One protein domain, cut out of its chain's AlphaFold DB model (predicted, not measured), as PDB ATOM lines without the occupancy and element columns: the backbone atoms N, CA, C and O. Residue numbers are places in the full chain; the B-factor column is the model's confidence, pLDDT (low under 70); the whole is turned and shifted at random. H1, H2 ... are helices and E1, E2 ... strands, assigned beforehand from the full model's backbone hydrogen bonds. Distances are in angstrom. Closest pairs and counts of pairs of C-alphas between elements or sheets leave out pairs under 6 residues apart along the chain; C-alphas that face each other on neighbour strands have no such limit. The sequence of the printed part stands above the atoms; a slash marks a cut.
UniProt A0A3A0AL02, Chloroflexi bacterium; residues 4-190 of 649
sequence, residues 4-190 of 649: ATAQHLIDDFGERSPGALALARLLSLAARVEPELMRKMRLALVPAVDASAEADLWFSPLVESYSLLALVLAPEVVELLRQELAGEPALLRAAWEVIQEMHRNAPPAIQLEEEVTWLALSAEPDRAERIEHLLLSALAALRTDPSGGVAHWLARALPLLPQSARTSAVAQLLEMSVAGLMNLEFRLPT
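Overview. This is residues 4 to 190 of the 649 residues of a protein of Chloroflexi bacterium (UniProt A0A3A0AL02). Two lobes of helices sit side by side along the longest axis: in the first, H1, H3, H4, H5 and H6 pack round H2, and the small strand hairpin E1 and E2 lies near Trp 58 of H4; in the second, H7, H8 and H9 form an up-and-down bundle, with H11 packed on H8 and H9 and the short H10 on H7. At the seam H6 of the first lobe and H7 of the second run side by side in opposite directions. The printed part has 187 residues, with eleven named helices and two named strands in the order H1 H2 H3 H4 E1 E2 H5 H6 H7 H8 H9 H10 H11; the two strands are antiparallel and the class is mostly helix. It is compact, with a radius of gyration of the C-alphas of 16.8 A and spans of 49, 33 and 31 A.

Arrangement. Start at H1, residues 4 to 16, which with residues 10 to 14 alone touches H2, residues 18 to 27; the closest C-alphas, Gly 14 and Leu 21, are 5.5 A apart. H2 touches H3, residues 35 to 45, about perpendicular at 73 degrees, closest at C-alphas Leu 23 and Arg 42, 6.4 A. H2 also touches H4, residues 52 to 58, at C-alphas Ala 20 and Ala 53, 4.4 A. Next look at the hairpin of E1, residues 63 to 66, and E2, residues 71 to 73, antiparallel at 168 degrees: N 64 and O 72 are 2.9 A apart and N 72 and O 65 2.8 A, both within hydrogen-bond range. H5, residues 75 to 86, touches H2 about perpendicular at 90 degrees, closest at C-alphas Arg 25 and Leu 81, 5.0 A; H2 and H5 are the hubs, touching five helices each. H6, residues 89 to 102, touches H3 at a steep tilt of 36 degrees, only just past shallow, opposite ways, closest at C-alphas Leu 37 and Met 102, 6.5 A. H6 is close to but not clearly touching H7, residues 108 to 121; C-alphas Trp 96 and Trp 118, the closest, are 6.9 A apart. H7, H8, residues 127 to 144, and H9, residues 149 to 160, make the bundle, up and down, each running against the one before. H7 and H8 are a helical hairpin at a shallow tilt of 25 degrees, closest at C-alphas Leu 119 and Arg 127, 5.4 A; H8 and H9 are another, at 29 degrees, closest at Leu 142 and Val 150, 5.5 A. H10, residues 163 to 166, touches H7 at C-alphas Ala 120 and Ala 165, 5.9 A. H11, residues 169 to 181, touches H9 at a steep tilt of 48 degrees, closest at C-alphas Ala 151 and Val 178, 5.5 A. In H2, H3, H4, H6, H7 and H11 every O i to N i+4 pair is within hydrogen-bond range; H1 has 8 of 9, H5 7 of 8, H8 13 of 14 and H9 6 of 8, and H10 is too short for such a pair.

Along the chain. Find C-alpha 4 at (197.217, 201.787, 339.948); from there H1 runs 18.9 A. H6 is 20.1 A long, H7 19.9 A and H11 18.5 A. H8, the longest at 26.2 A, begins at C-alpha 127, (202.095, 187.943, 365.543). H11 ends at C-alpha 181, (214.530, 213.880, 365.253).

Size, cuts and confidence. The two C-alphas farthest apart, Ala 48 and Leu 188, are 51.0 A from each other. The printed part has no cut, and no link is long. The mean pLDDT of the printed part is 89.4; residues 143 to 147, 180 and 183 to 186 are under 70.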
ATOM      1  N   ALA A   4     197.663 202.125 341.304       89.19
ATOM      2  CA  ALA A   4     197.217 201.787 339.948       89.19
ATOM      3  C   ALA A   4     198.372 201.747 338.928       89.19
ATOM      4  O   ALA A   4     198.410 200.875 338.064       89.19
ATOM      5  N   THR A   5     199.334 202.668 339.044       92.12
ATOM      6  CA  THR A   5     200.539 202.676 338.200       92.12
ATOM      7  C   THR A   5     201.443 201.493 338.538       92.12
ATOM      8  O   THR A   5     201.968 200.855 337.631       92.12
ATOM      9  N   ALA A   6     201.590 201.169 339.827       92.56
ATOM     10  CA  ALA A   6     202.363 200.013 340.275       92.56
ATOM     11  C   ALA A   6     201.770 198.696 339.748       92.56
ATOM     12  O   ALA A   6     202.511 197.881 339.206       92.56
ATOM     13  N   GLN A   7     200.442 198.527 339.811       94.88
ATOM     14  CA  GLN A   7     199.770 197.349 339.255       94.88
ATOM     15  C   GLN A   7     199.995 197.226 337.745       94.88
ATOM     16  O   GLN A   7     200.399 196.172 337.272       94.88
ATOM     17  N   HIS A   8     199.834 198.317 336.989       95.06
ATOM     18  CA  HIS A   8     200.095 198.301 335.548       95.06
ATOM     19  C   HIS A   8     201.552 197.931 335.220       95.06
ATOM     20  O   HIS A   8     201.808 197.240 334.236       95.06
ATOM     21  N   LEU A   9     202.526 198.388 336.018       94.75
ATOM     22  CA  LEU A   9     203.932 198.005 335.847       94.75
ATOM     23  C   LEU A   9     204.170 196.520 336.135       94.75
ATOM     24  O   LEU A   9     204.946 195.891 335.417       94.75
ATOM     25  N   ILE A  10     203.522 195.975 337.168       96.75
ATOM     26  CA  ILE A  10     203.581 194.549 337.506       96.75
ATOM     27  C   ILE A  10     203.008 193.713 336.359       96.75
ATOM     28  O   ILE A  10     203.673 192.779 335.913       96.75
ATOM     29  N   ASP A  11     201.837 194.086 335.841       95.88
ATOM     30  CA  ASP A  11     201.154 193.361 334.766       95.88
ATOM     31  C   ASP A  11     201.989 193.376 333.468       95.88
ATOM     32  O   ASP A  11     202.319 192.321 332.924       95.88
ATOM     33  N   ASP A  12     202.431 194.559 333.020       96.06
ATOM     34  CA  ASP A  12     203.252 194.738 331.809       96.06
ATOM     35  C   ASP A  12     204.624 194.043 331.920       96.06
ATOM     36  O   ASP A  12     205.155 193.499 330.947       96.06
ATOM     37  N   PHE A  13     205.228 194.020 333.112       96.44
ATOM     38  CA  PHE A  13     206.455 193.256 333.347       96.44
ATOM     39  C   PHE A  13     206.200 191.743 333.369       96.44
ATOM     40  O   PHE A  13     206.985 190.987 332.792       96.44
ATOM     41  N   GLY A  14     205.102 191.300 333.983       94.56
ATOM     42  CA  GLY A  14     204.702 189.897 334.076       94.56
ATOM     43  C   GLY A  14     204.423 189.248 332.725       94.56
ATOM     44  O   GLY A  14     204.790 188.091 332.523       94.56
ATOM     45  N   GLU A  15     203.852 189.996 331.777       95.31
ATOM     46  CA  GLU A  15     203.647 189.530 330.400       95.31
ATOM     47  C   GLU A  15     204.970 189.271 329.664       95.31
ATOM     48  O   GLU A  15     205.072 188.322 328.882       95.31
ATOM     49  N   ARG A  16     205.999 190.092 329.918       94.38
ATOM     50  CA  ARG A  16     207.310 189.986 329.253       94.38
ATOM     51  C   ARG A  16     208.238 188.969 329.911       94.38
ATOM     52  O   ARG A  16     208.896 188.207 329.206       94.38
ATOM     53  N   SER A  17     208.280 188.952 331.241       95.75
ATOM     54  CA  SER A  17     209.224 188.154 332.031       95.75
ATOM     55  C   SER A  17     208.516 187.479 333.221       95.75
ATOM     56  O   SER A  17     208.788 187.808 334.380       95.75
ATOM     57  N   PRO A  18     207.645 186.476 332.980       95.50
ATOM     58  CA  PRO A  18     206.841 185.844 334.033       95.50
ATOM     59  C   PRO A  18     207.690 185.145 335.106       95.50
ATOM     60  O   PRO A  18     207.349 185.164 336.287       95.50
ATOM     61  N   GLY A  19     208.835 184.566 334.724       95.38
ATOM     62  CA  GLY A  19     209.770 183.957 335.676       95.38
ATOM     63  C   GLY A  19     210.443 184.977 336.599       95.38
ATOM     64  O   GLY A  19     210.642 184.697 337.781       95.38
ATOM     65  N   ALA A  20     210.748 186.172 336.083       96.88
ATOM     66  CA  ALA A  20     211.323 187.262 336.867       96.88
ATOM     67  C   ALA A  20     210.289 187.866 337.826       96.88
ATOM     68  O   ALA A  20     210.627 188.166 338.969       96.88
ATOM     69  N   LEU A  21     209.023 187.970 337.404       97.75
ATOM     70  CA  LEU A  21     207.930 188.398 338.279       97.75
ATOM     71  C   LEU A  21     207.687 187.394 339.417       97.75
ATOM     72  O   LEU A  21     207.577 187.794 340.575       97.75
ATOM     73  N   ALA A  22     207.679 186.091 339.119       96.31
ATOM     74  CA  ALA A  22     207.568 185.057 340.149       96.31
ATOM     75  C   ALA A  22     208.707 185.155 341.180       96.31
ATOM     76  O   ALA A  22     208.473 185.021 342.381       96.31
ATOM     77  N   LEU A  23     209.929 185.441 340.721       97.31
ATOM     78  CA  LEU A  23     211.085 185.656 341.588       97.31
ATOM     79  C   LEU A  23     210.959 186.949 342.416       97.31
ATOM     80  O   LEU A  23     211.221 186.920 343.616       97.31
ATOM     81  N   ALA A  24     210.495 188.048 341.813       97.75
ATOM     82  CA  ALA A  24     210.231 189.315 342.501       97.75
ATOM     83  C   ALA A  24     209.214 189.140 343.634       97.75
ATOM     84  O   ALA A  24     209.412 189.653 344.733       97.75
ATOM     85  N   ARG A  25     208.154 188.361 343.380       97.88
ATOM     86  CA  ARG A  25     207.112 188.061 344.362       97.88
ATOM     87  C   ARG A  25     207.675 187.368 345.597       97.88
ATOM     88  O   ARG A  25     207.336 187.757 346.702       97.88
ATOM     89  N   LEU A  26     208.561 186.387 345.419       97.94
ATOM     90  CA  LEU A  26     209.213 185.677 346.530       97.94
ATOM     91  C   LEU A  26     210.192 186.567 347.306       97.94
ATOM     92  O   LEU A  26     210.319 186.444 348.521       97.94
ATOM     93  N   LEU A  27     210.889 187.456 346.601       97.69
ATOM     94  CA  LEU A  27     211.880 188.365 347.177       97.69
ATOM     95  C   LEU A  27     211.262 189.599 347.845       97.69
ATOM     96  O   LEU A  27     211.979 190.325 348.524       97.69
ATOM     97  N   SER A  28     209.951 189.826 347.708       96.44
ATOM     98  CA  SER A  28     209.267 190.990 348.287       96.44
ATOM     99  C   SER A  28     209.307 191.024 349.823       96.44
ATOM    100  O   SER A  28     209.100 192.078 350.424       96.44
ATOM    101  N   LEU A  29     209.606 189.896 350.476       96.38
ATOM    102  CA  LEU A  29     209.811 189.809 351.924       96.38
ATOM    103  C   LEU A  29     211.164 190.363 352.394       96.38
ATOM    104  O   LEU A  29     211.289 190.704 353.566       96.38
ATOM    105  N   ALA A  30     212.167 190.431 351.515       96.50
ATOM    106  CA  ALA A  30     213.511 190.862 351.877       96.50
ATOM    107  C   ALA A  30     213.612 192.394 351.893       96.50
ATOM    108  O   ALA A  30     213.122 193.067 350.984       96.50
ATOM    109  N   ALA A  31     214.299 192.954 352.890       93.69
ATOM    110  CA  ALA A  31     214.553 194.398 352.979       93.69
ATOM    111  C   ALA A  31     215.593 194.866 351.943       93.69
ATOM    112  O   ALA A  31     215.734 196.054 351.638       93.69
ATOM    113  N   ARG A  32     216.376 193.915 351.428       92.50
ATOM    114  CA  ARG A  32     217.429 194.087 350.433       92.50
ATOM    115  C   ARG A  32     217.675 192.740 349.756       92.50
ATOM    116  O   ARG A  32     217.576 191.706 350.403       92.50
ATOM    117  N   VAL A  33     217.999 192.752 348.463       96.31
ATOM    118  CA  VAL A  33     218.207 191.526 347.683       96.31
ATOM    119  C   VAL A  33     219.608 191.487 347.081       96.31
ATOM    120  O   VAL A  33     219.895 192.181 346.105       96.31
ATOM    121  N   GLU A  34     220.473 190.639 347.627       96.69
ATOM    122  CA  GLU A  34     221.783 190.287 347.074       96.69
ATOM    123  C   GLU A  34     221.657 189.294 345.901       96.69
ATOM    124  O   GLU A  34     220.713 188.493 345.861       96.69
ATOM    125  N   PRO A  35     222.635 189.258 344.972       95.81
ATOM    126  CA  PRO A  35     222.677 188.248 343.912       95.81
ATOM    127  C   PRO A  35     222.612 186.810 344.447       95.81
ATOM    128  O   PRO A  35     221.963 185.950 343.852       95.81
ATOM    129  N   GLU A  36     223.246 186.533 345.586       96.31
ATOM    130  CA  GLU A  36     223.264 185.216 346.221       96.31
ATOM    131  C   GLU A  36     221.889 184.823 346.767       96.31
ATOM    132  O   GLU A  36     221.468 183.676 346.586       96.31
ATOM    133  N   LEU A  37     221.172 185.765 347.393       97.44
ATOM    134  CA  LEU A  37     219.804 185.543 347.861       97.44
ATOM    135  C   LEU A  37     218.875 185.287 346.672       97.44
ATOM    136  O   LEU A  37     218.144 184.299 346.666       97.44
ATOM    137  N   MET A  38     218.958 186.117 345.631       97.00
ATOM    138  CA  MET A  38     218.167 185.967 344.411       97.00
ATOM    139  C   MET A  38     218.409 184.610 343.735       97.00
ATOM    140  O   MET A  38     217.461 183.884 343.422       97.00
ATOM    141  N   ARG A  39     219.679 184.225 343.571       97.31
ATOM    142  CA  ARG A  39     220.087 182.929 343.014       97.31
ATOM    143  C   ARG A  39     219.533 181.774 343.837       97.31
ATOM    144  O   ARG A  39     219.001 180.819 343.268       97.31
ATOM    145  N   LYS A  40     219.658 181.838 345.165       97.94
ATOM    146  CA  LYS A  40     219.175 180.784 346.063       97.94
ATOM    147  C   LYS A  40     217.655 180.676 346.036       97.94
ATOM    148  O   LYS A  40     217.147 179.564 345.924       97.94
ATOM    149  N   MET A  41     216.950 181.806 346.060       98.06
ATOM    150  CA  MET A  41     215.494 181.863 345.956       98.06
ATOM    151  C   MET A  41     215.009 181.206 344.661       98.06
ATOM    152  O   MET A  41     214.134 180.337 344.694       98.06
ATOM    153  N   ARG A  42     215.642 181.539 343.526       97.81
ATOM    154  CA  ARG A  42     215.298 180.947 342.229       97.81
ATOM    155  C   ARG A  42     215.504 179.435 342.219       97.81
ATOM    156  O   ARG A  42     214.609 178.694 341.829       97.81
ATOM    157  N   LEU A  43     216.674 178.973 342.660       97.38
ATOM    158  CA  LEU A  43     217.007 177.547 342.667       97.38
ATOM    159  C   LEU A  43     216.132 176.732 343.629       97.38
ATOM    160  O   LEU A  43     215.842 175.575 343.335       97.38
ATOM    161  N   ALA A  44     215.731 177.316 344.760       97.12
ATOM    162  CA  ALA A  44     214.950 176.624 345.776       97.12
ATOM    163  C   ALA A  44     213.458 176.538 345.424       97.12
ATOM    164  O   ALA A  44     212.865 175.473 345.581       97.12
ATOM    165  N   LEU A  45     212.851 177.636 344.958       96.88
ATOM    166  CA  LEU A  45     211.387 177.755 344.885       96.88
ATOM    167  C   LEU A  45     210.833 177.884 343.465       96.88
ATOM    168  O   LEU A  45     209.665 177.576 343.243       96.88
ATOM    169  N   VAL A  46     211.652 178.281 342.488       95.06
ATOM    170  CA  VAL A  46     211.252 178.364 341.070       95.06
ATOM    171  C   VAL A  46     212.311 177.739 340.143       95.06
ATOM    172  O   VAL A  46     212.784 178.382 339.206       95.06
ATOM    173  N   PRO A  47     212.686 176.457 340.344       93.50
ATOM    174  CA  PRO A  47     213.818 175.826 339.651       93.50
ATOM    175  C   PRO A  47     213.644 175.691 338.131       93.50
ATOM    176  O   PRO A  47     214.624 175.480 337.420       93.50
ATOM    177  N   ALA A  48     212.409 175.799 337.628       92.69
ATOM    178  CA  ALA A  48     212.111 175.802 336.196       92.69
ATOM    179  C   ALA A  48     212.492 177.122 335.500       92.69
ATOM    180  O   ALA A  48     212.589 177.159 334.276       92.69
ATOM    181  N   VAL A  49     212.700 178.197 336.267       93.94
ATOM    182  CA  VAL A  49     213.098 179.511 335.761       93.94
ATOM    183  C   VAL A  49     214.619 179.549 335.606       93.94
ATOM    184  O   VAL A  49     215.364 179.225 336.539       93.94
ATOM    185  N   ASP A  50     215.095 179.940 334.426       93.44
ATOM    186  CA  ASP A  50     216.525 180.033 334.143       93.44
ATOM    187  C   ASP A  50     217.172 181.299 334.747       93.44
ATOM    188  O   ASP A  50     216.525 182.133 335.382       93.44
ATOM    189  N   ALA A  51     218.492 181.420 334.605       93.50
ATOM    190  CA  ALA A  51     219.243 182.522 335.198       93.50
ATOM    191  C   ALA A  51     218.997 183.890 334.528       93.50
ATOM    192  O   ALA A  51     219.395 184.895 335.114       93.50
ATOM    193  N   SER A  52     218.367 183.964 333.346       95.00
ATOM    194  CA  SER A  52     218.038 185.248 332.713       95.00
ATOM    195  C   SER A  52     217.014 186.019 333.537       95.00
ATOM    196  O   SER A  52     217.119 187.235 333.626       95.00
ATOM    197  N   ALA A  53     216.110 185.326 334.235       95.00
ATOM    198  CA  ALA A  53     215.124 185.956 335.110       95.00
ATOM    199  C   ALA A  53     215.750 186.766 336.258       95.00
ATOM    200  O   ALA A  53     215.150 187.732 336.720       95.00
ATOM    201  N   GLU A  54     216.954 186.393 336.713       96.62
ATOM    202  CA  GLU A  54     217.697 187.177 337.708       96.62
ATOM    203  C   GLU A  54     218.116 188.531 337.126       96.62
ATOM    204  O   GLU A  54     217.934 189.565 337.763       96.62
ATOM    205  N   ALA A  55     218.632 188.536 335.893       94.62
ATOM    206  CA  ALA A  55     219.025 189.758 335.196       94.62
ATOM    207  C   ALA A  55     217.805 190.604 334.801       94.62
ATOM    208  O   ALA A  55     217.813 191.815 335.010       94.62
ATOM    209  N   ASP A  56     216.748 189.967 334.292       96.94
ATOM    210  CA  ASP A  56     215.492 190.630 333.938       96.94
ATOM    211  C   ASP A  56     214.897 191.352 335.148       96.94
ATOM    212  O   ASP A  56     214.471 192.495 335.017       96.94
ATOM    213  N   LEU A  57     214.911 190.720 336.331       96.88
ATOM    214  CA  LEU A  57     214.482 191.353 337.576       96.88
ATOM    215  C   LEU A  57     215.420 192.495 337.984       96.88
ATOM    216  O   LEU A  57     214.943 193.582 338.303       96.88
ATOM    217  N   TRP A  58     216.738 192.271 337.955       95.19
ATOM    218  CA  TRP A  58     217.740 193.250 338.395       95.19
ATOM    219  C   TRP A  58     217.639 194.589 337.662       95.19
ATOM    220  O   TRP A  58     217.831 195.642 338.266       95.19
ATOM    221  N   PHE A  59     217.324 194.548 336.367       94.31
ATOM    222  CA  PHE A  59     217.188 195.729 335.510       94.31
ATOM    223  C   PHE A  59     215.724 196.088 335.205       94.31
ATOM    224  O   PHE A  59     215.455 196.857 334.280       94.31
ATOM    225  N   SER A  60     214.775 195.522 335.955       95.94
ATOM    226  CA  SER A  60     213.344 195.753 335.755       95.94
ATOM    227  C   SER A  60     212.892 197.126 336.273       95.94
ATOM    228  O   SER A  60     213.505 197.686 337.185       95.94
ATOM    229  N   PRO A  61     211.747 197.638 335.785       93.69
ATOM    230  CA  PRO A  61     211.094 198.810 336.371       93.69
ATOM    231  C   PRO A  61     210.494 198.552 337.767       93.69
ATOM    232  O   PRO A  61     209.974 199.482 338.376       93.69
ATOM    233  N   LEU A  62     210.535 197.312 338.272       95.62
ATOM    234  CA  LEU A  62     210.072 196.966 339.621       95.62
ATOM    235  C   LEU A  62     211.099 197.334 340.706       95.62
ATOM    236  O   LEU A  62     210.775 197.331 341.894       95.62
ATOM    237  N   VAL A  63     212.337 197.630 340.304       94.75
ATOM    238  CA  VAL A  63     213.456 197.974 341.185       94.75
ATOM    239  C   VAL A  63     213.508 199.485 341.395       94.75
ATOM    240  O   VAL A  63     213.569 200.251 340.437       94.75
ATOM    241  N   GLU A  64     213.528 199.919 342.653       91.69
ATOM    242  CA  GLU A  64     213.719 201.330 343.011       91.69
ATOM    243  C   GLU A  64     215.187 201.731 342.921       91.69
ATOM    244  O   GLU A  64     215.533 202.777 342.374       91.69
ATOM    245  N   SER A  65     216.068 200.892 343.462       89.75
ATOM    246  CA  SER A  65     217.505 201.130 343.427       89.75
ATOM    247  C   SER A  65     218.272 199.821 343.355       89.75
ATOM    248  O   SER A  65     217.859 198.801 343.900       89.75
ATOM    249  N   TYR A  66     219.418 199.848 342.680       91.94
ATOM    250  CA  TYR A  66     220.344 198.726 342.651       91.94
ATOM    251  C   TYR A  66     221.789 199.211 342.623       91.94
ATOM    252  O   TYR A  66     222.108 200.326 342.210       91.94
ATOM    253  N   SER A  67     222.679 198.343 343.077       88.50
ATOM    254  CA  SER A  67     224.130 198.522 343.044       88.50
ATOM    255  C   SER A  67     224.779 197.279 342.434       88.50
ATOM    256  O   SER A  67     224.112 196.509 341.760       88.50
ATOM    257  N   LEU A  68     226.076 197.057 342.649       82.75
ATOM    258  CA  LEU A  68     226.698 195.755 342.370       82.75
ATOM    259  C   LEU A  68     226.469 194.742 343.503       82.75
ATOM    260  O   LEU A  68     226.768 193.566 343.334       82.75
ATOM    261  N   LEU A  69     225.993 195.201 344.666       85.75
ATOM    262  CA  LEU A  69     225.912 194.398 345.886       85.75
ATOM    263  C   LEU A  69     224.488 193.968 346.230       85.75
ATOM    264  O   LEU A  69     224.321 192.975 346.925       85.75
ATOM    265  N   ALA A  70     223.482 194.739 345.819       91.94
ATOM    266  CA  ALA A  70     222.076 194.411 346.026       91.94
ATOM    267  C   ALA A  70     221.143 195.339 345.251       91.94
ATOM    268  O   ALA A  70     221.562 196.426 344.830       91.94
ATOM    269  N   LEU A  71     219.881 194.925 345.166       95.19
ATOM    270  CA  LEU A  71     218.742 195.739 344.761       95.19
ATOM    271  C   LEU A  71     217.716 195.913 345.891       95.19
ATOM    272  O   LEU A  71     217.690 195.139 346.851       95.19
ATOM    273  N   VAL A  72     216.866 196.926 345.745       92.56
ATOM    274  CA  VAL A  72     215.677 197.203 346.560       92.56
ATOM    275  C   VAL A  72     214.499 197.398 345.606       92.56
ATOM    276  O   VAL A  72     214.597 198.149 344.633       92.56
ATOM    277  N   LEU A  73     213.404 196.686 345.857       93.25
ATOM    278  CA  LEU A  73     212.177 196.782 345.066       93.25
ATOM    279  C   LEU A  73     211.379 198.036 345.445       93.25
ATOM    280  O   LEU A  73     211.429 198.479 346.589       93.25
ATOM    281  N   ALA A  74     210.623 198.582 344.494       92.25
ATOM    282  CA  ALA A  74     209.848 199.797 344.718       92.25
ATOM    283  C   ALA A  74     208.743 199.614 345.777       92.25
ATOM    284  O   ALA A  74     208.040 198.600 345.730       92.25
ATOM    285  N   PRO A  75     208.528 200.590 346.686       88.69
ATOM    286  CA  PRO A  75     207.589 200.472 347.805       88.69
ATOM    287  C   PRO A  75     206.185 200.026 347.391       88.69
ATOM    288  O   PRO A  75     205.618 199.088 347.951       88.69
ATOM    289  N   GLU A  76     205.626 200.668 346.363       89.56
ATOM    290  CA  GLU A  76     204.263 200.403 345.907       89.56
ATOM    291  C   GLU A  76     204.145 199.080 345.143       89.56
ATOM    292  O   GLU A  76     203.064 198.502 345.083       89.56
ATOM    293  N   VAL A  77     205.254 198.584 344.582       93.62
ATOM    294  CA  VAL A  77     205.326 197.263 343.940       93.62
ATOM    295  C   VAL A  77     205.405 196.169 344.999       93.62
ATOM    296  O   VAL A  77     204.667 195.189 344.935       93.62
ATOM    297  N   VAL A  78     206.279 196.338 345.994       93.12
ATOM    298  CA  VAL A  78     206.482 195.376 347.083       93.12
ATOM    299  C   VAL A  78     205.189 195.109 347.841       93.12
ATOM    300  O   VAL A  78     204.887 193.952 348.118       93.12
ATOM    301  N   GLU A  79     204.411 196.148 348.145       90.50
ATOM    302  CA  GLU A  79     203.131 196.005 348.843       90.50
ATOM    303  C   GLU A  79     202.162 195.085 348.076       90.50
ATOM    304  O   GLU A  79     201.611 194.152 348.657       90.50
ATOM    305  N   LEU A  80     202.018 195.276 346.759       94.12
ATOM    306  CA  LEU A  80     201.162 194.432 345.913       94.12
ATOM    307  C   LEU A  80     201.681 192.989 345.834       94.12
ATOM    308  O   LEU A  80     200.928 192.038 346.047       94.12
ATOM    309  N   LEU A  81     202.988 192.809 345.620       95.94
ATOM    310  CA  LEU A  81     203.611 191.483 345.560       95.94
ATOM    311  C   LEU A  81     203.488 190.713 346.884       95.94
ATOM    312  O   LEU A  81     203.331 189.491 346.884       95.94
ATOM    313  N   ARG A  82     203.559 191.408 348.024       95.44
ATOM    314  CA  ARG A  82     203.344 190.821 349.355       95.44
ATOM    315  C   ARG A  82     201.900 190.393 349.562       95.44
ATOM    316  O   ARG A  82     201.679 189.324 350.127       95.44
ATOM    317  N   GLN A  83     200.934 191.185 349.097       92.81
ATOM    318  CA  GLN A  83     199.512 190.833 349.160       92.81
ATOM    319  C   GLN A  83     199.215 189.568 348.347       92.81
ATOM    320  O   GLN A  83     198.529 188.672 348.841       92.81
ATOM    321  N   GLU A  84     199.794 189.439 347.150       94.38
ATOM    322  CA  GLU A  84     199.702 188.208 346.358       94.38
ATOM    323  C   GLU A  84     200.356 187.015 347.066       94.38
ATOM    324  O   GLU A  84     199.755 185.944 347.158       94.38
ATOM    325  N   LEU A  85     201.571 187.190 347.601       96.00
ATOM    326  CA  LEU A  85     202.301 186.119 348.284       96.00
ATOM    327  C   LEU A  85     201.598 185.660 349.572       96.00
ATOM    328  O   LEU A  85     201.598 184.468 349.878       96.00
ATOM    329  N   ALA A  86     200.959 186.574 350.307       94.69
ATOM    330  CA  ALA A  86     200.173 186.254 351.500       94.69
ATOM    331  C   ALA A  86     198.974 185.334 351.193       94.69
ATOM    332  O   ALA A  86     198.542 184.575 352.062       94.69
ATOM    333  N   GLY A  87     198.477 185.343 349.949       94.88
ATOM    334  CA  GLY A  87     197.464 184.405 349.458       94.88
ATOM    335  C   GLY A  87     197.952 182.955 349.324       94.88
ATOM    336  O   GLY A  87     197.131 182.045 349.204       94.88
ATOM    337  N   GLU A  88     199.266 182.708 349.394       96.38
ATOM    338  CA  GLU A  88     199.893 181.386 349.274       96.38
ATOM    339  C   GLU A  88     200.758 181.049 350.514       96.38
ATOM    340  O   GLU A  88     201.990 181.066 350.441       96.38
ATOM    341  N   PRO A  89     200.164 180.674 351.670       94.94
ATOM    342  CA  PRO A  89     200.886 180.574 352.949       94.94
ATOM    343  C   PRO A  89     202.081 179.612 352.956       94.94
ATOM    344  O   PRO A  89     203.081 179.857 353.629       94.94
ATOM    345  N   ALA A  90     201.993 178.509 352.205       95.69
ATOM    346  CA  ALA A  90     203.093 177.555 352.079       95.69
ATOM    347  C   ALA A  90     204.287 178.161 351.327       95.69
ATOM    348  O   ALA A  90     205.433 177.945 351.715       95.69
ATOM    349  N   LEU A  91     204.013 178.945 350.280       96.50
ATOM    350  CA  LEU A  91     205.039 179.611 349.488       96.50
ATOM    351  C   LEU A  91     205.645 180.795 350.247       96.50
ATOM    352  O   LEU A  91     206.864 180.943 350.253       96.50
ATOM    353  N   LEU A  92     204.815 181.574 350.951       97.50
ATOM    354  CA  LEU A  92     205.250 182.632 351.868       97.50
ATOM    355  C   LEU A  92     206.246 182.080 352.903       97.50
ATOM    356  O   LEU A  92     207.327 182.640 353.078       97.50
ATOM    357  N   ARG A  93     205.914 180.954 353.558       97.44
ATOM    358  CA  ARG A  93     206.796 180.311 354.548       97.44
ATOM    359  C   ARG A  93     208.098 179.821 353.925       97.44
ATOM    360  O   ARG A  93     209.161 180.061 354.485       97.44
ATOM    361  N   ALA A  94     208.030 179.179 352.762       97.81
ATOM    362  CA  ALA A  94     209.223 178.693 352.077       97.81
ATOM    363  C   ALA A  94     210.160 179.842 351.653       97.81
ATOM    364  O   ALA A  94     211.377 179.729 351.792       97.81
ATOM    365  N   ALA A  95     209.608 180.968 351.184       98.19
ATOM    366  CA  ALA A  95     210.382 182.169 350.867       98.19
ATOM    367  C   ALA A  95     211.048 182.756 352.120       98.19
ATOM    368  O   ALA A  95     212.242 183.065 352.103       98.19
ATOM    369  N   TRP A  96     210.300 182.843 353.222       98.06
ATOM    370  CA  TRP A  96     210.820 183.302 354.507       98.06
ATOM    371  C   TRP A  96     211.985 182.448 355.016       98.06
ATOM    372  O   TRP A  96     213.004 182.995 355.421       98.06
ATOM    373  N   GLU A  97     211.886 181.119 354.944       98.06
ATOM    374  CA  GLU A  97     212.959 180.213 355.378       98.06
ATOM    375  C   GLU A  97     214.265 180.445 354.600       98.06
ATOM    376  O   GLU A  97     215.348 180.453 355.191       98.06
ATOM    377  N   VAL A  98     214.174 180.699 353.288       98.31
ATOM    378  CA  VAL A  98     215.343 181.024 352.455       98.31
ATOM    379  C   VAL A  98     215.971 182.353 352.881       98.31
ATOM    380  O   VAL A  98     217.195 182.423 353.028       98.31
ATOM    381  N   ILE A  99     215.154 183.389 353.095       98.19
ATOM    382  CA  ILE A  99     215.618 184.719 353.526       98.19
ATOM    383  C   ILE A  99     216.257 184.628 354.910       98.19
ATOM    384  O   ILE A  99     217.404 185.032 355.079       98.19
ATOM    385  N   GLN A 100     215.582 184.002 355.874       97.25
ATOM    386  CA  GLN A 100     216.077 183.834 357.237       97.25
ATOM    387  C   GLN A 100     217.415 183.080 357.277       97.25
ATOM    388  O   GLN A 100     218.298 183.394 358.079       97.25
ATOM    389  N   GLU A 101     217.599 182.079 356.414       97.06
ATOM    390  CA  GLU A 101     218.866 181.363 356.322       97.06
ATOM    391  C   GLU A 101     219.987 182.253 355.767       97.06
ATOM    392  O   GLU A 101     221.083 182.274 356.333       97.06
ATOM    393  N   MET A 102     219.718 182.993 354.687       97.06
ATOM    394  CA  MET A 102     220.695 183.874 354.036       97.06
ATOM    395  C   MET A 102     221.061 185.080 354.904       97.06
ATOM    396  O   MET A 102     222.232 185.448 354.992       97.06
ATOM    397  N   HIS A 103     220.081 185.660 355.591       96.88
ATOM    398  CA  HIS A 103     220.222 186.867 356.403       96.88
ATOM    399  C   HIS A 103     220.422 186.586 357.891       96.88
ATOM    400  O   HIS A 103     220.388 187.506 358.707       96.88
ATOM    401  N   ARG A 104     220.755 185.345 358.277       93.62
ATOM    402  CA  ARG A 104     221.063 184.981 359.675       93.62
ATOM    403  C   ARG A 104     222.128 185.873 360.325       93.62
ATOM    404  O   ARG A 104     222.096 186.078 361.533       93.62
ATOM    405  N   ASN A 105     223.066 186.387 359.528       90.44
ATOM    406  CA  ASN A 105     224.140 187.279 359.978       90.44
ATOM    407  C   ASN A 105     224.016 188.703 359.402       90.44
ATOM    408  O   ASN A 105     224.990 189.455 359.435       90.44
ATOM    409  N   ALA A 106     222.864 189.057 358.824       90.88
ATOM    410  CA  ALA A 106     222.605 190.418 358.372       90.88
ATOM    411  C   ALA A 106     222.545 191.382 359.575       90.88
ATOM    412  O   ALA A 106     222.322 190.943 360.707       90.88
ATOM    413  N   PRO A 107     222.746 192.695 359.364       90.06
ATOM    414  CA  PRO A 107     222.587 193.680 360.427       90.06
ATOM    415  C   PRO A 107     221.206 193.574 361.105       90.06
ATOM    416  O   PRO A 107     220.222 193.338 360.399       90.06
ATOM    417  N   PRO A 108     221.093 193.821 362.426       88.44
ATOM    418  CA  PRO A 108     219.825 193.697 363.154       88.44
ATOM    419  C   PRO A 108     218.664 194.491 362.543       88.44
ATOM    420  O   PRO A 108     217.532 194.028 362.549       88.44
ATOM    421  N   ALA A 109     218.952 195.652 361.950       89.94
ATOM    422  CA  ALA A 109     217.975 196.481 361.246       89.94
ATOM    423  C   ALA A 109     217.314 195.760 360.051       89.94
ATOM    424  O   ALA A 109     216.105 195.850 359.867       89.94
ATOM    425  N   ILE A 110     218.101 195.011 359.266       91.50
ATOM    426  CA  ILE A 110     217.594 194.216 358.136       91.50
ATOM    427  C   ILE A 110     216.732 193.068 358.657       91.50
ATOM    428  O   ILE A 110     215.615 192.880 358.190       91.50
ATOM    429  N   GLN A 111     217.216 192.352 359.674       94.81
ATOM    430  CA  GLN A 111     216.486 191.227 360.265       94.81
ATOM    431  C   GLN A 111     215.141 191.660 360.854       94.81
ATOM    432  O   GLN A 111     214.143 190.976 360.655       94.81
ATOM    433  N   LEU A 112     215.108 192.805 361.539       93.94
ATOM    434  CA  LEU A 112     213.894 193.361 362.129       93.94
ATOM    435  C   LEU A 112     212.865 193.721 361.053       93.94
ATOM    436  O   LEU A 112     211.710 193.321 361.161       93.94
ATOM    437  N   GLU A 113     213.280 194.437 360.005       94.94
ATOM    438  CA  GLU A 113     212.403 194.829 358.894       94.94
ATOM    439  C   GLU A 113     211.781 193.605 358.196       94.94
ATOM    440  O   GLU A 113     210.576 193.563 357.927       94.94
ATOM    441  N   GLU A 114     212.593 192.575 357.972       96.50
ATOM    442  CA  GLU A 114     212.189 191.314 357.351       96.50
ATOM    443  C   GLU A 114     211.275 190.484 358.266       96.50
ATOM    444  O   GLU A 114     210.254 189.964 357.813       96.50
ATOM    445  N   GLU A 115     211.580 190.402 359.565       96.94
ATOM    446  CA  GLU A 115     210.775 189.650 360.534       96.94
ATOM    447  C   GLU A 115     209.415 190.307 360.783       96.94
ATOM    448  O   GLU A 115     208.397 189.611 360.790       96.94
ATOM    449  N   VAL A 116     209.357 191.639 360.908       96.00
ATOM    450  CA  VAL A 116     208.084 192.371 361.003       96.00
ATOM    451  C   VAL A 116     207.247 192.142 359.745       96.00
ATOM    452  O   VAL A 116     206.050 191.874 359.849       96.00
ATOM    453  N   THR A 117     207.868 192.182 358.564       95.75
ATOM    454  CA  THR A 117     207.186 191.912 357.291       95.75
ATOM    455  C   THR A 117     206.609 190.496 357.249       95.75
ATOM    456  O   THR A 117     205.432 190.316 356.931       95.75
ATOM    457  N   TRP A 118     207.397 189.483 357.615       96.44
ATOM    458  CA  TRP A 118     206.936 188.096 357.688       96.44
ATOM    459  C   TRP A 118     205.784 187.915 358.684       96.44
ATOM    460  O   TRP A 118     204.766 187.305 358.350       96.44
ATOM    461  N   LEU A 119     205.902 188.455 359.899       95.50
ATOM    462  CA  LEU A 119     204.863 188.347 360.928       95.50
ATOM    463  C   LEU A 119     203.562 189.024 360.495       95.50
ATOM    464  O   LEU A 119     202.479 188.497 360.742       95.50
ATOM    465  N   ALA A 120     203.661 190.163 359.811       94.50
ATOM    466  CA  ALA A 120     202.507 190.918 359.342       94.50
ATOM    467  C   ALA A 120     201.711 190.185 358.247       94.50
ATOM    468  O   ALA A 120     200.489 190.344 358.170       94.50
ATOM    469  N   LEU A 121     202.389 189.378 357.423       94.62
ATOM    470  CA  LEU A 121     201.800 188.637 356.300       94.62
ATOM    471  C   LEU A 121     201.431 187.189 356.650       94.62
ATOM    472  O   LEU A 121     200.571 186.595 356.002       94.62
ATOM    473  N   SER A 122     202.070 186.608 357.663       93.38
ATOM    474  CA  SER A 122     201.825 185.233 358.095       93.38
ATOM    475  C   SER A 122     200.642 185.121 359.063       93.38
ATOM    476  O   SER A 122     200.156 186.096 359.645       93.38
ATOM    477  N   ALA A 123     200.166 183.888 359.245       87.88
ATOM    478  CA  ALA A 123     199.131 183.529 360.215       87.88
ATOM    479  C   ALA A 123     199.731 182.932 361.505       87.88
ATOM    480  O   ALA A 123     199.133 182.045 362.113       87.88
ATOM    481  N   GLU A 124     200.940 183.359 361.886       87.75
ATOM    482  CA  GLU A 124     201.594 182.895 363.113       87.75
ATOM    483  C   GLU A 124     200.801 183.320 364.365       87.75
ATOM    484  O   GLU A 124     200.201 184.406 364.382       87.75
ATOM    485  N   PRO A 125     200.792 182.488 365.426       85.31
ATOM    486  CA  PRO A 125     200.257 182.896 366.717       85.31
ATOM    487  C   PRO A 125     201.058 184.085 367.260       85.31
ATOM    488  O   PRO A 125     202.243 184.246 366.956       85.31
ATOM    489  N   ASP A 126     200.389 184.937 368.034       86.38
ATOM    490  CA  ASP A 126     200.995 186.072 368.745       86.38
ATOM    491  C   ASP A 126     201.737 187.071 367.835       86.38
ATOM    492  O   ASP A 126     202.562 187.866 368.282       86.38
ATOM    493  N   ARG A 127     201.429 187.074 366.527       89.81
ATOM    494  CA  ARG A 127     202.095 187.943 365.543       89.81
ATOM    495  C   ARG A 127     202.027 189.425 365.908       89.81
ATOM    496  O   ARG A 127     202.994 190.136 365.682       89.81
ATOM    497  N   ALA A 128     200.907 189.879 366.478       83.69
ATOM    498  CA  ALA A 128     200.727 191.271 366.880       83.69
ATOM    499  C   ALA A 128     201.698 191.651 368.008       83.69
ATOM    500  O   ALA A 128     202.431 192.623 367.869       83.69
ATOM    501  N   GLU A 129     201.774 190.823 369.054       82.19
ATOM    502  CA  GLU A 129     202.680 191.016 370.191       82.19
ATOM    503  C   GLU A 129     204.151 190.972 369.755       82.19
ATOM    504  O   GLU A 129     204.964 191.797 370.167       82.19
ATOM    505  N   ARG A 130     204.506 190.051 368.852       87.69
ATOM    506  CA  ARG A 130     205.873 189.955 368.322       87.69
ATOM    507  C   ARG A 130     206.258 191.147 367.448       87.69
ATOM    508  O   ARG A 130     207.382 191.629 367.567       87.69
ATOM    509  N   ILE A 131     205.353 191.624 366.587       88.69
ATOM    510  CA  ILE A 131     205.564 192.855 365.807       88.69
ATOM    511  C   ILE A 131     205.788 194.023 366.763       88.69
ATOM    512  O   ILE A 131     206.747 194.772 366.599       88.69
ATOM    513  N   GLU A 132     204.942 194.146 367.782       82.69
ATOM    514  CA  GLU A 132     205.042 195.203 368.778       82.69
ATOM    515  C   GLU A 132     206.388 195.162 369.510       82.69
ATOM    516  O   GLU A 132     207.102 196.160 369.535       82.69
ATOM    517  N   HIS A 133     206.810 193.991 369.992       79.31
ATOM    518  CA  HIS A 133     208.107 193.805 370.643       79.31
ATOM    519  C   HIS A 133     209.292 194.207 369.750       79.31
ATOM    520  O   HIS A 133     210.219 194.886 370.200       79.31
ATOM    521  N   LEU A 134     209.263 193.821 368.470       87.12
ATOM    522  CA  LEU A 134     210.299 194.193 367.506       87.12
ATOM    523  C   LEU A 134     210.334 195.708 367.286       87.12
ATOM    524  O   LEU A 134     211.402 196.312 367.372       87.12
ATOM    525  N   LEU A 135     209.184 196.347 367.075       87.81
ATOM    526  CA  LEU A 135     209.109 197.798 366.909       87.81
ATOM    527  C   LEU A 135     209.548 198.546 368.184       87.81
ATOM    528  O   LEU A 135     210.251 199.551 368.095       87.81
ATOM    529  N   LEU A 136     209.251 198.018 369.374       79.12
ATOM    530  CA  LEU A 136     209.743 198.572 370.638       79.12
ATOM    531  C   LEU A 136     211.261 198.483 370.766       79.12
ATOM    532  O   LEU A 136     211.893 199.419 371.258       79.12
ATOM    533  N   SER A 137     211.869 197.402 370.277       78.75
ATOM    534  CA  SER A 137     213.329 197.295 370.231       78.75
ATOM    535  C   SER A 137     213.952 198.364 369.323       78.75
ATOM    536  O   SER A 137     214.977 198.950 369.682       78.75
ATOM    537  N   ALA A 138     213.299 198.700 368.203       84.81
ATOM    538  CA  ALA A 138     213.726 199.791 367.332       84.81
ATOM    539  C   ALA A 138     213.569 201.162 368.009       84.81
ATOM    540  O   ALA A 138     214.452 202.010 367.880       84.81
ATOM    541  N   LEU A 139     212.497 201.362 368.781       77.94
ATOM    542  CA  LEU A 139     212.274 202.595 369.536       77.94
ATOM    543  C   LEU A 139     213.336 202.784 370.630       77.94
ATOM    544  O   LEU A 139     213.890 203.871 370.791       77.94
ATOM    545  N   ALA A 140     213.673 201.715 371.351       70.69
ATOM    546  CA  ALA A 140     214.740 201.735 372.348       70.69
ATOM    547  C   ALA A 140     216.113 202.032 371.715       70.69
ATOM    548  O   ALA A 140     216.891 202.825 372.253       70.69
ATOM    549  N   ALA A 141     216.396 201.448 370.544       75.62
ATOM    550  CA  ALA A 141     217.618 201.726 369.793       75.62
ATOM    551  C   ALA A 141     217.684 203.189 369.326       75.62
ATOM    552  O   ALA A 141     218.730 203.819 369.449       75.62
ATOM    553  N   LEU A 142     216.561 203.760 368.876       77.06
ATOM    554  CA  LEU A 142     216.476 205.155 368.436       77.06
ATOM    555  C   LEU A 142     216.905 206.141 369.536       77.06
ATOM    556  O   LEU A 142     217.612 207.103 369.255       77.06
ATOM    557  N   ARG A 143     216.548 205.876 370.801       66.38
ATOM    558  CA  ARG A 143     216.916 206.728 371.952       66.38
ATOM    559  C   ARG A 143     218.392 206.667 372.330       66.38
ATOM    560  O   ARG A 143     218.902 207.575 372.979       66.38
ATOM    561  N   THR A 144     219.057 205.572 371.986       66.38
ATOM    562  CA  THR A 144     220.452 205.310 372.366       66.38
ATOM    563  C   THR A 144     221.424 205.540 371.213       66.38
ATOM    564  O   THR A 144     222.621 205.313 371.383       66.38
ATOM    565  N   ASP A 145     220.935 206.025 370.064       69.88
ATOM    566  CA  ASP A 145     221.731 206.268 368.865       69.88
ATOM    567  C   ASP A 145     222.067 207.760 368.654       69.88
ATOM    568  O   ASP A 145     221.334 208.481 367.972       69.88
ATOM    569  N   PRO A 146     223.224 208.237 369.150       58.66
ATOM    570  CA  PRO A 146     223.666 209.613 368.930       58.66
ATOM    571  C   PRO A 146     224.059 209.900 367.472       58.66
ATOM    572  O   PRO A 146     224.251 211.060 367.117       58.66
ATOM    573  N   SER A 147     224.226 208.873 366.628       69.12
ATOM    574  CA  SER A 147     224.617 209.042 365.223       69.12
ATOM    575  C   SER A 147     223.434 209.330 364.295       69.12
ATOM    576  O   SER A 147     223.638 209.763 363.160       69.12
ATOM    577  N   GLY A 148     222.204 209.083 364.760       74.06
ATOM    578  CA  GLY A 148     220.983 209.214 363.967       74.06
ATOM    579  C   GLY A 148     220.847 208.177 362.843       74.06
ATOM    580  O   GLY A 148     219.966 208.316 361.994       74.06
ATOM    581  N   GLY A 149     221.693 207.146 362.800       80.25
ATOM    582  CA  GLY A 149     221.621 206.064 361.818       80.25
ATOM    583  C   GLY A 149     220.334 205.242 361.930       80.25
ATOM    584  O   GLY A 149     219.740 204.898 360.909       80.25
ATOM    585  N   VAL A 150     219.855 204.990 363.151       83.44
ATOM    586  CA  VAL A 150     218.577 204.314 363.426       83.44
ATOM    587  C   VAL A 150     217.410 205.168 362.937       83.44
ATOM    588  O   VAL A 150     216.506 204.637 362.300       83.44
ATOM    589  N   ALA A 151     217.456 206.488 363.149       83.62
ATOM    590  CA  ALA A 151     216.432 207.410 362.655       83.62
ATOM    591  C   ALA A 151     216.345 207.385 361.119       83.62
ATOM    592  O   ALA A 151     215.259 207.238 360.565       83.62
ATOM    593  N   HIS A 152     217.491 207.450 360.428       82.44
ATOM    594  CA  HIS A 152     217.545 207.377 358.964       82.44
ATOM    595  C   HIS A 152     217.072 206.024 358.422       82.44
ATOM    596  O   HIS A 152     216.373 205.975 357.410       82.44
ATOM    597  N   TRP A 153     217.440 204.921 359.079       89.38
ATOM    598  CA  TRP A 153     216.939 203.602 358.704       89.38
ATOM    599  C   TRP A 153     215.421 203.510 358.890       89.38
ATOM    600  O   TRP A 153     214.740 203.101 357.954       89.38
ATOM    601  N   LEU A 154     214.880 203.942 360.035       89.62
ATOM    602  CA  LEU A 154     213.440 203.927 360.311       89.62
ATOM    603  C   LEU A 154     212.649 204.803 359.336       89.62
ATOM    604  O   LEU A 154     211.606 204.369 358.855       89.62
ATOM    605  N   ALA A 155     213.167 205.984 358.985       85.94
ATOM    606  CA  ALA A 155     212.553 206.867 357.992       85.94
ATOM    607  C   ALA A 155     212.348 206.172 356.635       85.94
ATOM    608  O   ALA A 155     211.372 206.438 355.938       85.94
ATOM    609  N   ARG A 156     213.257 205.258 356.271       86.69
ATOM    610  CA  ARG A 156     213.146 204.417 355.074       86.69
ATOM    611  C   ARG A 156     212.282 203.174 355.312       86.69
ATOM    612  O   ARG A 156     211.508 202.805 354.438       86.69
ATOM    613  N   ALA A 157     212.445 202.502 356.447       90.50
ATOM    614  CA  ALA A 157     211.852 201.193 356.707       90.50
ATOM    615  C   ALA A 157     210.356 201.262 357.043       90.50
ATOM    616  O   ALA A 157     209.593 200.440 356.546       90.50
ATOM    617  N   LEU A 158     209.916 202.242 357.844       89.56
ATOM    618  CA  LEU A 158     208.521 202.342 358.298       89.56
ATOM    619  C   LEU A 158     207.524 202.418 357.131       89.56
ATOM    620  O   LEU A 158     206.598 201.605 357.124       89.56
ATOM    621  N   PRO A 159     207.727 203.259 356.093       85.44
ATOM    622  CA  PRO A 159     206.831 203.296 354.935       85.44
ATOM    623  C   PRO A 159     206.770 201.979 354.154       85.44
ATOM    624  O   PRO A 159     205.764 201.712 353.496       85.44
ATOM    625  N   LEU A 160     207.837 201.174 354.222       86.00
ATOM    626  CA  LEU A 160     207.953 199.890 353.540       86.00
ATOM    627  C   LEU A 160     207.295 198.747 354.308       86.00
ATOM    628  O   LEU A 160     207.152 197.673 353.736       86.00
ATOM    629  N   LEU A 161     206.913 198.910 355.576       91.44
ATOM    630  CA  LEU A 161     206.278 197.828 356.328       91.44
ATOM    631  C   LEU A 161     204.862 197.536 355.790       91.44
ATOM    632  O   LEU A 161     204.161 198.455 355.356       91.44
ATOM    633  N   PRO A 162     204.384 196.278 355.855       90.75
ATOM    634  CA  PRO A 162     203.003 195.964 355.498       90.75
ATOM    635  C   PRO A 162     202.002 196.799 356.303       90.75
ATOM    636  O   PRO A 162     202.248 197.131 357.467       90.75
ATOM    637  N   GLN A 163     200.851 197.116 355.704       85.12
ATOM    638  CA  GLN A 163     199.859 198.013 356.314       85.12
ATOM    639  C   GLN A 163     199.460 197.597 357.741       85.12
ATOM    640  O   GLN A 163     199.369 198.451 358.617       85.12
ATOM    641  N   SER A 164     199.295 196.296 357.999       85.06
ATOM    642  CA  SER A 164     198.933 195.767 359.323       85.06
ATOM    643  C   SER A 164     199.976 196.045 360.412       85.06
ATOM    644  O   SER A 164     199.607 196.192 361.576       85.06
ATOM    645  N   ALA A 165     201.261 196.146 360.056       90.06
ATOM    646  CA  ALA A 165     202.324 196.536 360.981       90.06
ATOM    647  C   ALA A 165     202.407 198.063 361.140       90.06
ATOM    648  O   ALA A 165     202.568 198.547 362.262       90.06
ATOM    649  N   ARG A 166     202.235 198.823 360.046       87.31
ATOM    650  CA  ARG A 166     202.254 200.300 360.053       87.31
ATOM    651  C   ARG A 166     201.148 200.921 360.897       87.31
ATOM    652  O   ARG A 166     201.364 201.946 361.527       87.31
ATOM    653  N   THR A 167     199.975 200.297 360.946       83.50
ATOM    654  CA  THR A 167     198.853 200.807 361.747       83.50
ATOM    655  C   THR A 167     199.002 200.545 363.247       83.50
ATOM    656  O   THR A 167     198.178 201.028 364.020       83.50
ATOM    657  N   SER A 168     200.014 199.785 363.684       82.50
ATOM    658  CA  SER A 168     200.244 199.536 365.113       82.50
ATOM    659  C   SER A 168     200.585 200.827 365.867       82.50
ATOM    660  O   SER A 168     201.201 201.738 365.312       82.50
ATOM    661  N   ALA A 169     200.218 200.900 367.152       76.06
ATOM    662  CA  ALA A 169     200.501 202.078 367.973       76.06
ATOM    663  C   ALA A 169     202.004 202.385 368.035       76.06
ATOM    664  O   ALA A 169     202.412 203.533 367.883       76.06
ATOM    665  N   VAL A 170     202.836 201.348 368.167       78.75
ATOM    666  CA  VAL A 170     204.294 201.496 368.221       78.75
ATOM    667  C   VAL A 170     204.880 201.973 366.888       78.75
ATOM    668  O   VAL A 170     205.795 202.791 366.900       78.75
ATOM    669  N   ALA A 171     204.341 201.547 365.740       84.50
ATOM    670  CA  ALA A 171     204.769 202.079 364.443       84.50
ATOM    671  C   ALA A 171     204.450 203.577 364.304       84.50
ATOM    672  O   ALA A 171     205.325 204.345 363.911       84.50
ATOM    673  N   GLN A 172     203.251 204.012 364.704       80.81
ATOM    674  CA  GLN A 172     202.874 205.433 364.689       80.81
ATOM    675  C   GLN A 172     203.767 206.274 365.617       80.81
ATOM    676  O   GLN A 172     204.178 207.383 365.276       80.81
ATOM    677  N   LEU A 173     204.126 205.730 366.783       77.56
ATOM    678  CA  LEU A 173     205.051 206.360 367.727       77.56
ATOM    679  C   LEU A 173     206.479 206.457 367.179       77.56
ATOM    680  O   LEU A 173     207.147 207.475 367.376       77.56
ATOM    681  N   LEU A 174     206.952 205.427 366.475       82.69
ATOM    682  CA  LEU A 174     208.237 205.448 365.775       82.69
ATOM    683  C   LEU A 174     208.252 206.503 364.668       82.69
ATOM    684  O   LEU A 174     209.207 207.271 364.594       82.69
ATOM    685  N   GLU A 175     207.202 206.581 363.845       83.12
ATOM    686  CA  GLU A 175     207.076 207.605 362.800       83.12
ATOM    687  C   GLU A 175     207.131 209.014 363.401       83.12
ATOM    688  O   GLU A 175     207.904 209.856 362.939       83.12
ATOM    689  N   MET A 176     206.394 209.245 364.489       75.94
ATOM    690  CA  MET A 176     206.415 210.508 365.229       75.94
ATOM    691  C   MET A 176     207.813 210.836 365.784       75.94
ATOM    692  O   MET A 176     208.281 211.969 365.668       75.94
ATOM    693  N   SER A 177     208.503 209.845 366.352       76.12
ATOM    694  CA  SER A 177     209.850 210.016 366.919       76.12
ATOM    695  C   SER A 177     210.883 210.356 365.844       76.12
ATOM    696  O   SER A 177     211.718 211.243 366.025       76.12
ATOM    697  N   VAL A 178     210.811 209.679 364.696       81.88
ATOM    698  CA  VAL A 178     211.661 209.952 363.533       81.88
ATOM    699  C   VAL A 178     211.386 211.352 362.989       81.88
ATOM    700  O   VAL A 178     212.336 212.085 362.717       81.88
ATOM    701  N   ALA A 179     210.118 211.761 362.889       76.56
ATOM    702  CA  ALA A 179     209.753 213.103 362.448       76.56
ATOM    703  C   ALA A 179     210.361 214.188 363.353       76.56
ATOM    704  O   ALA A 179     211.011 215.106 362.850       76.56
ATOM    705  N   GLY A 180     210.244 214.031 364.677       69.88
ATOM    706  CA  GLY A 180     210.844 214.951 365.648       69.88
ATOM    707  C   GLY A 180     212.369 215.048 365.528       69.88
ATOM    708  O   GLY A 180     212.918 216.147 365.502       69.88
ATOM    709  N   LEU A 181     213.065 213.914 365.385       71.38
ATOM    710  CA  LEU A 181     214.530 213.880 365.253       71.38
ATOM    711  C   LEU A 181     215.037 214.433 363.915       71.38
ATOM    712  O   LEU A 181     216.140 214.972 363.847       71.38
ATOM    713  N   MET A 182     214.247 214.313 362.849       71.88
ATOM    714  CA  MET A 182     214.596 214.813 361.516       71.88
ATOM    715  C   MET A 182     214.181 216.272 361.284       71.88
ATOM    716  O   MET A 182     214.273 216.758 360.156       71.88
ATOM    717  N   ASN A 183     213.753 216.985 362.337       65.00
ATOM    718  CA  ASN A 183     213.256 218.363 362.271       65.00
ATOM    719  C   ASN A 183     212.074 218.526 361.289       65.00
ATOM    720  O   ASN A 183     211.913 219.565 360.645       65.00
ATOM    721  N   LEU A 184     211.275 217.468 361.146       62.06
ATOM    722  CA  LEU A 184     209.973 217.493 360.489       62.06
ATOM    723  C   LEU A 184     208.925 217.950 361.519       62.06
ATOM    724  O   LEU A 184     209.167 217.885 362.724       62.06
ATOM    725  N   GLU A 185     207.771 218.456 361.070       62.41
ATOM    726  CA  GLU A 185     206.721 218.920 361.990       62.41
ATOM    727  C   GLU A 185     206.292 217.795 362.947       62.41
ATOM    728  O   GLU A 185     205.709 216.794 362.534       62.41
ATOM    729  N   PHE A 186     206.585 217.976 364.236       66.00
ATOM    730  CA  PHE A 186     206.201 217.056 365.298       66.00
ATOM    731  C   PHE A 186     204.711 217.233 365.621       66.00
ATOM    732  O   PHE A 186     204.309 218.289 366.110       66.00
ATOM    733  N   ARG A 187     203.897 216.201 365.368       74.38
ATOM    734  CA  ARG A 187     202.466 216.179 365.706       74.38
ATOM    735  C   ARG A 187     202.099 214.899 366.434       74.38
ATOM    736  O   ARG A 187     202.531 213.816 366.042       74.38
ATOM    737  N   LEU A 188     201.273 215.029 367.467       76.50
ATOM    738  CA  LEU A 188     200.728 213.883 368.173       76.50
ATOM    739  C   LEU A 188     199.678 213.187 367.299       76.50
ATOM    740  O   LEU A 188     198.805 213.854 366.735       76.50
ATOM    741  N   PRO A 189     199.709 211.849 367.208       71.88
ATOM    742  CA  PRO A 189     198.716 211.102 366.454       71.88
ATOM    743  C   PRO A 189     197.339 211.243 367.113       71.88
ATOM    744  O   PRO A 189     197.112 210.818 368.248       71.88
ATOM    745  N   THR A 190     196.396 211.833 366.381       71.62
ATOM    746  CA  THR A 190     195.021 212.045 366.852       71.62
ATOM    747  C   THR A 190     194.202 210.757 366.891       71.62
ATOM    748  O   THR A 190     193.229 210.687 367.638       71.62
TER     749      THR A 190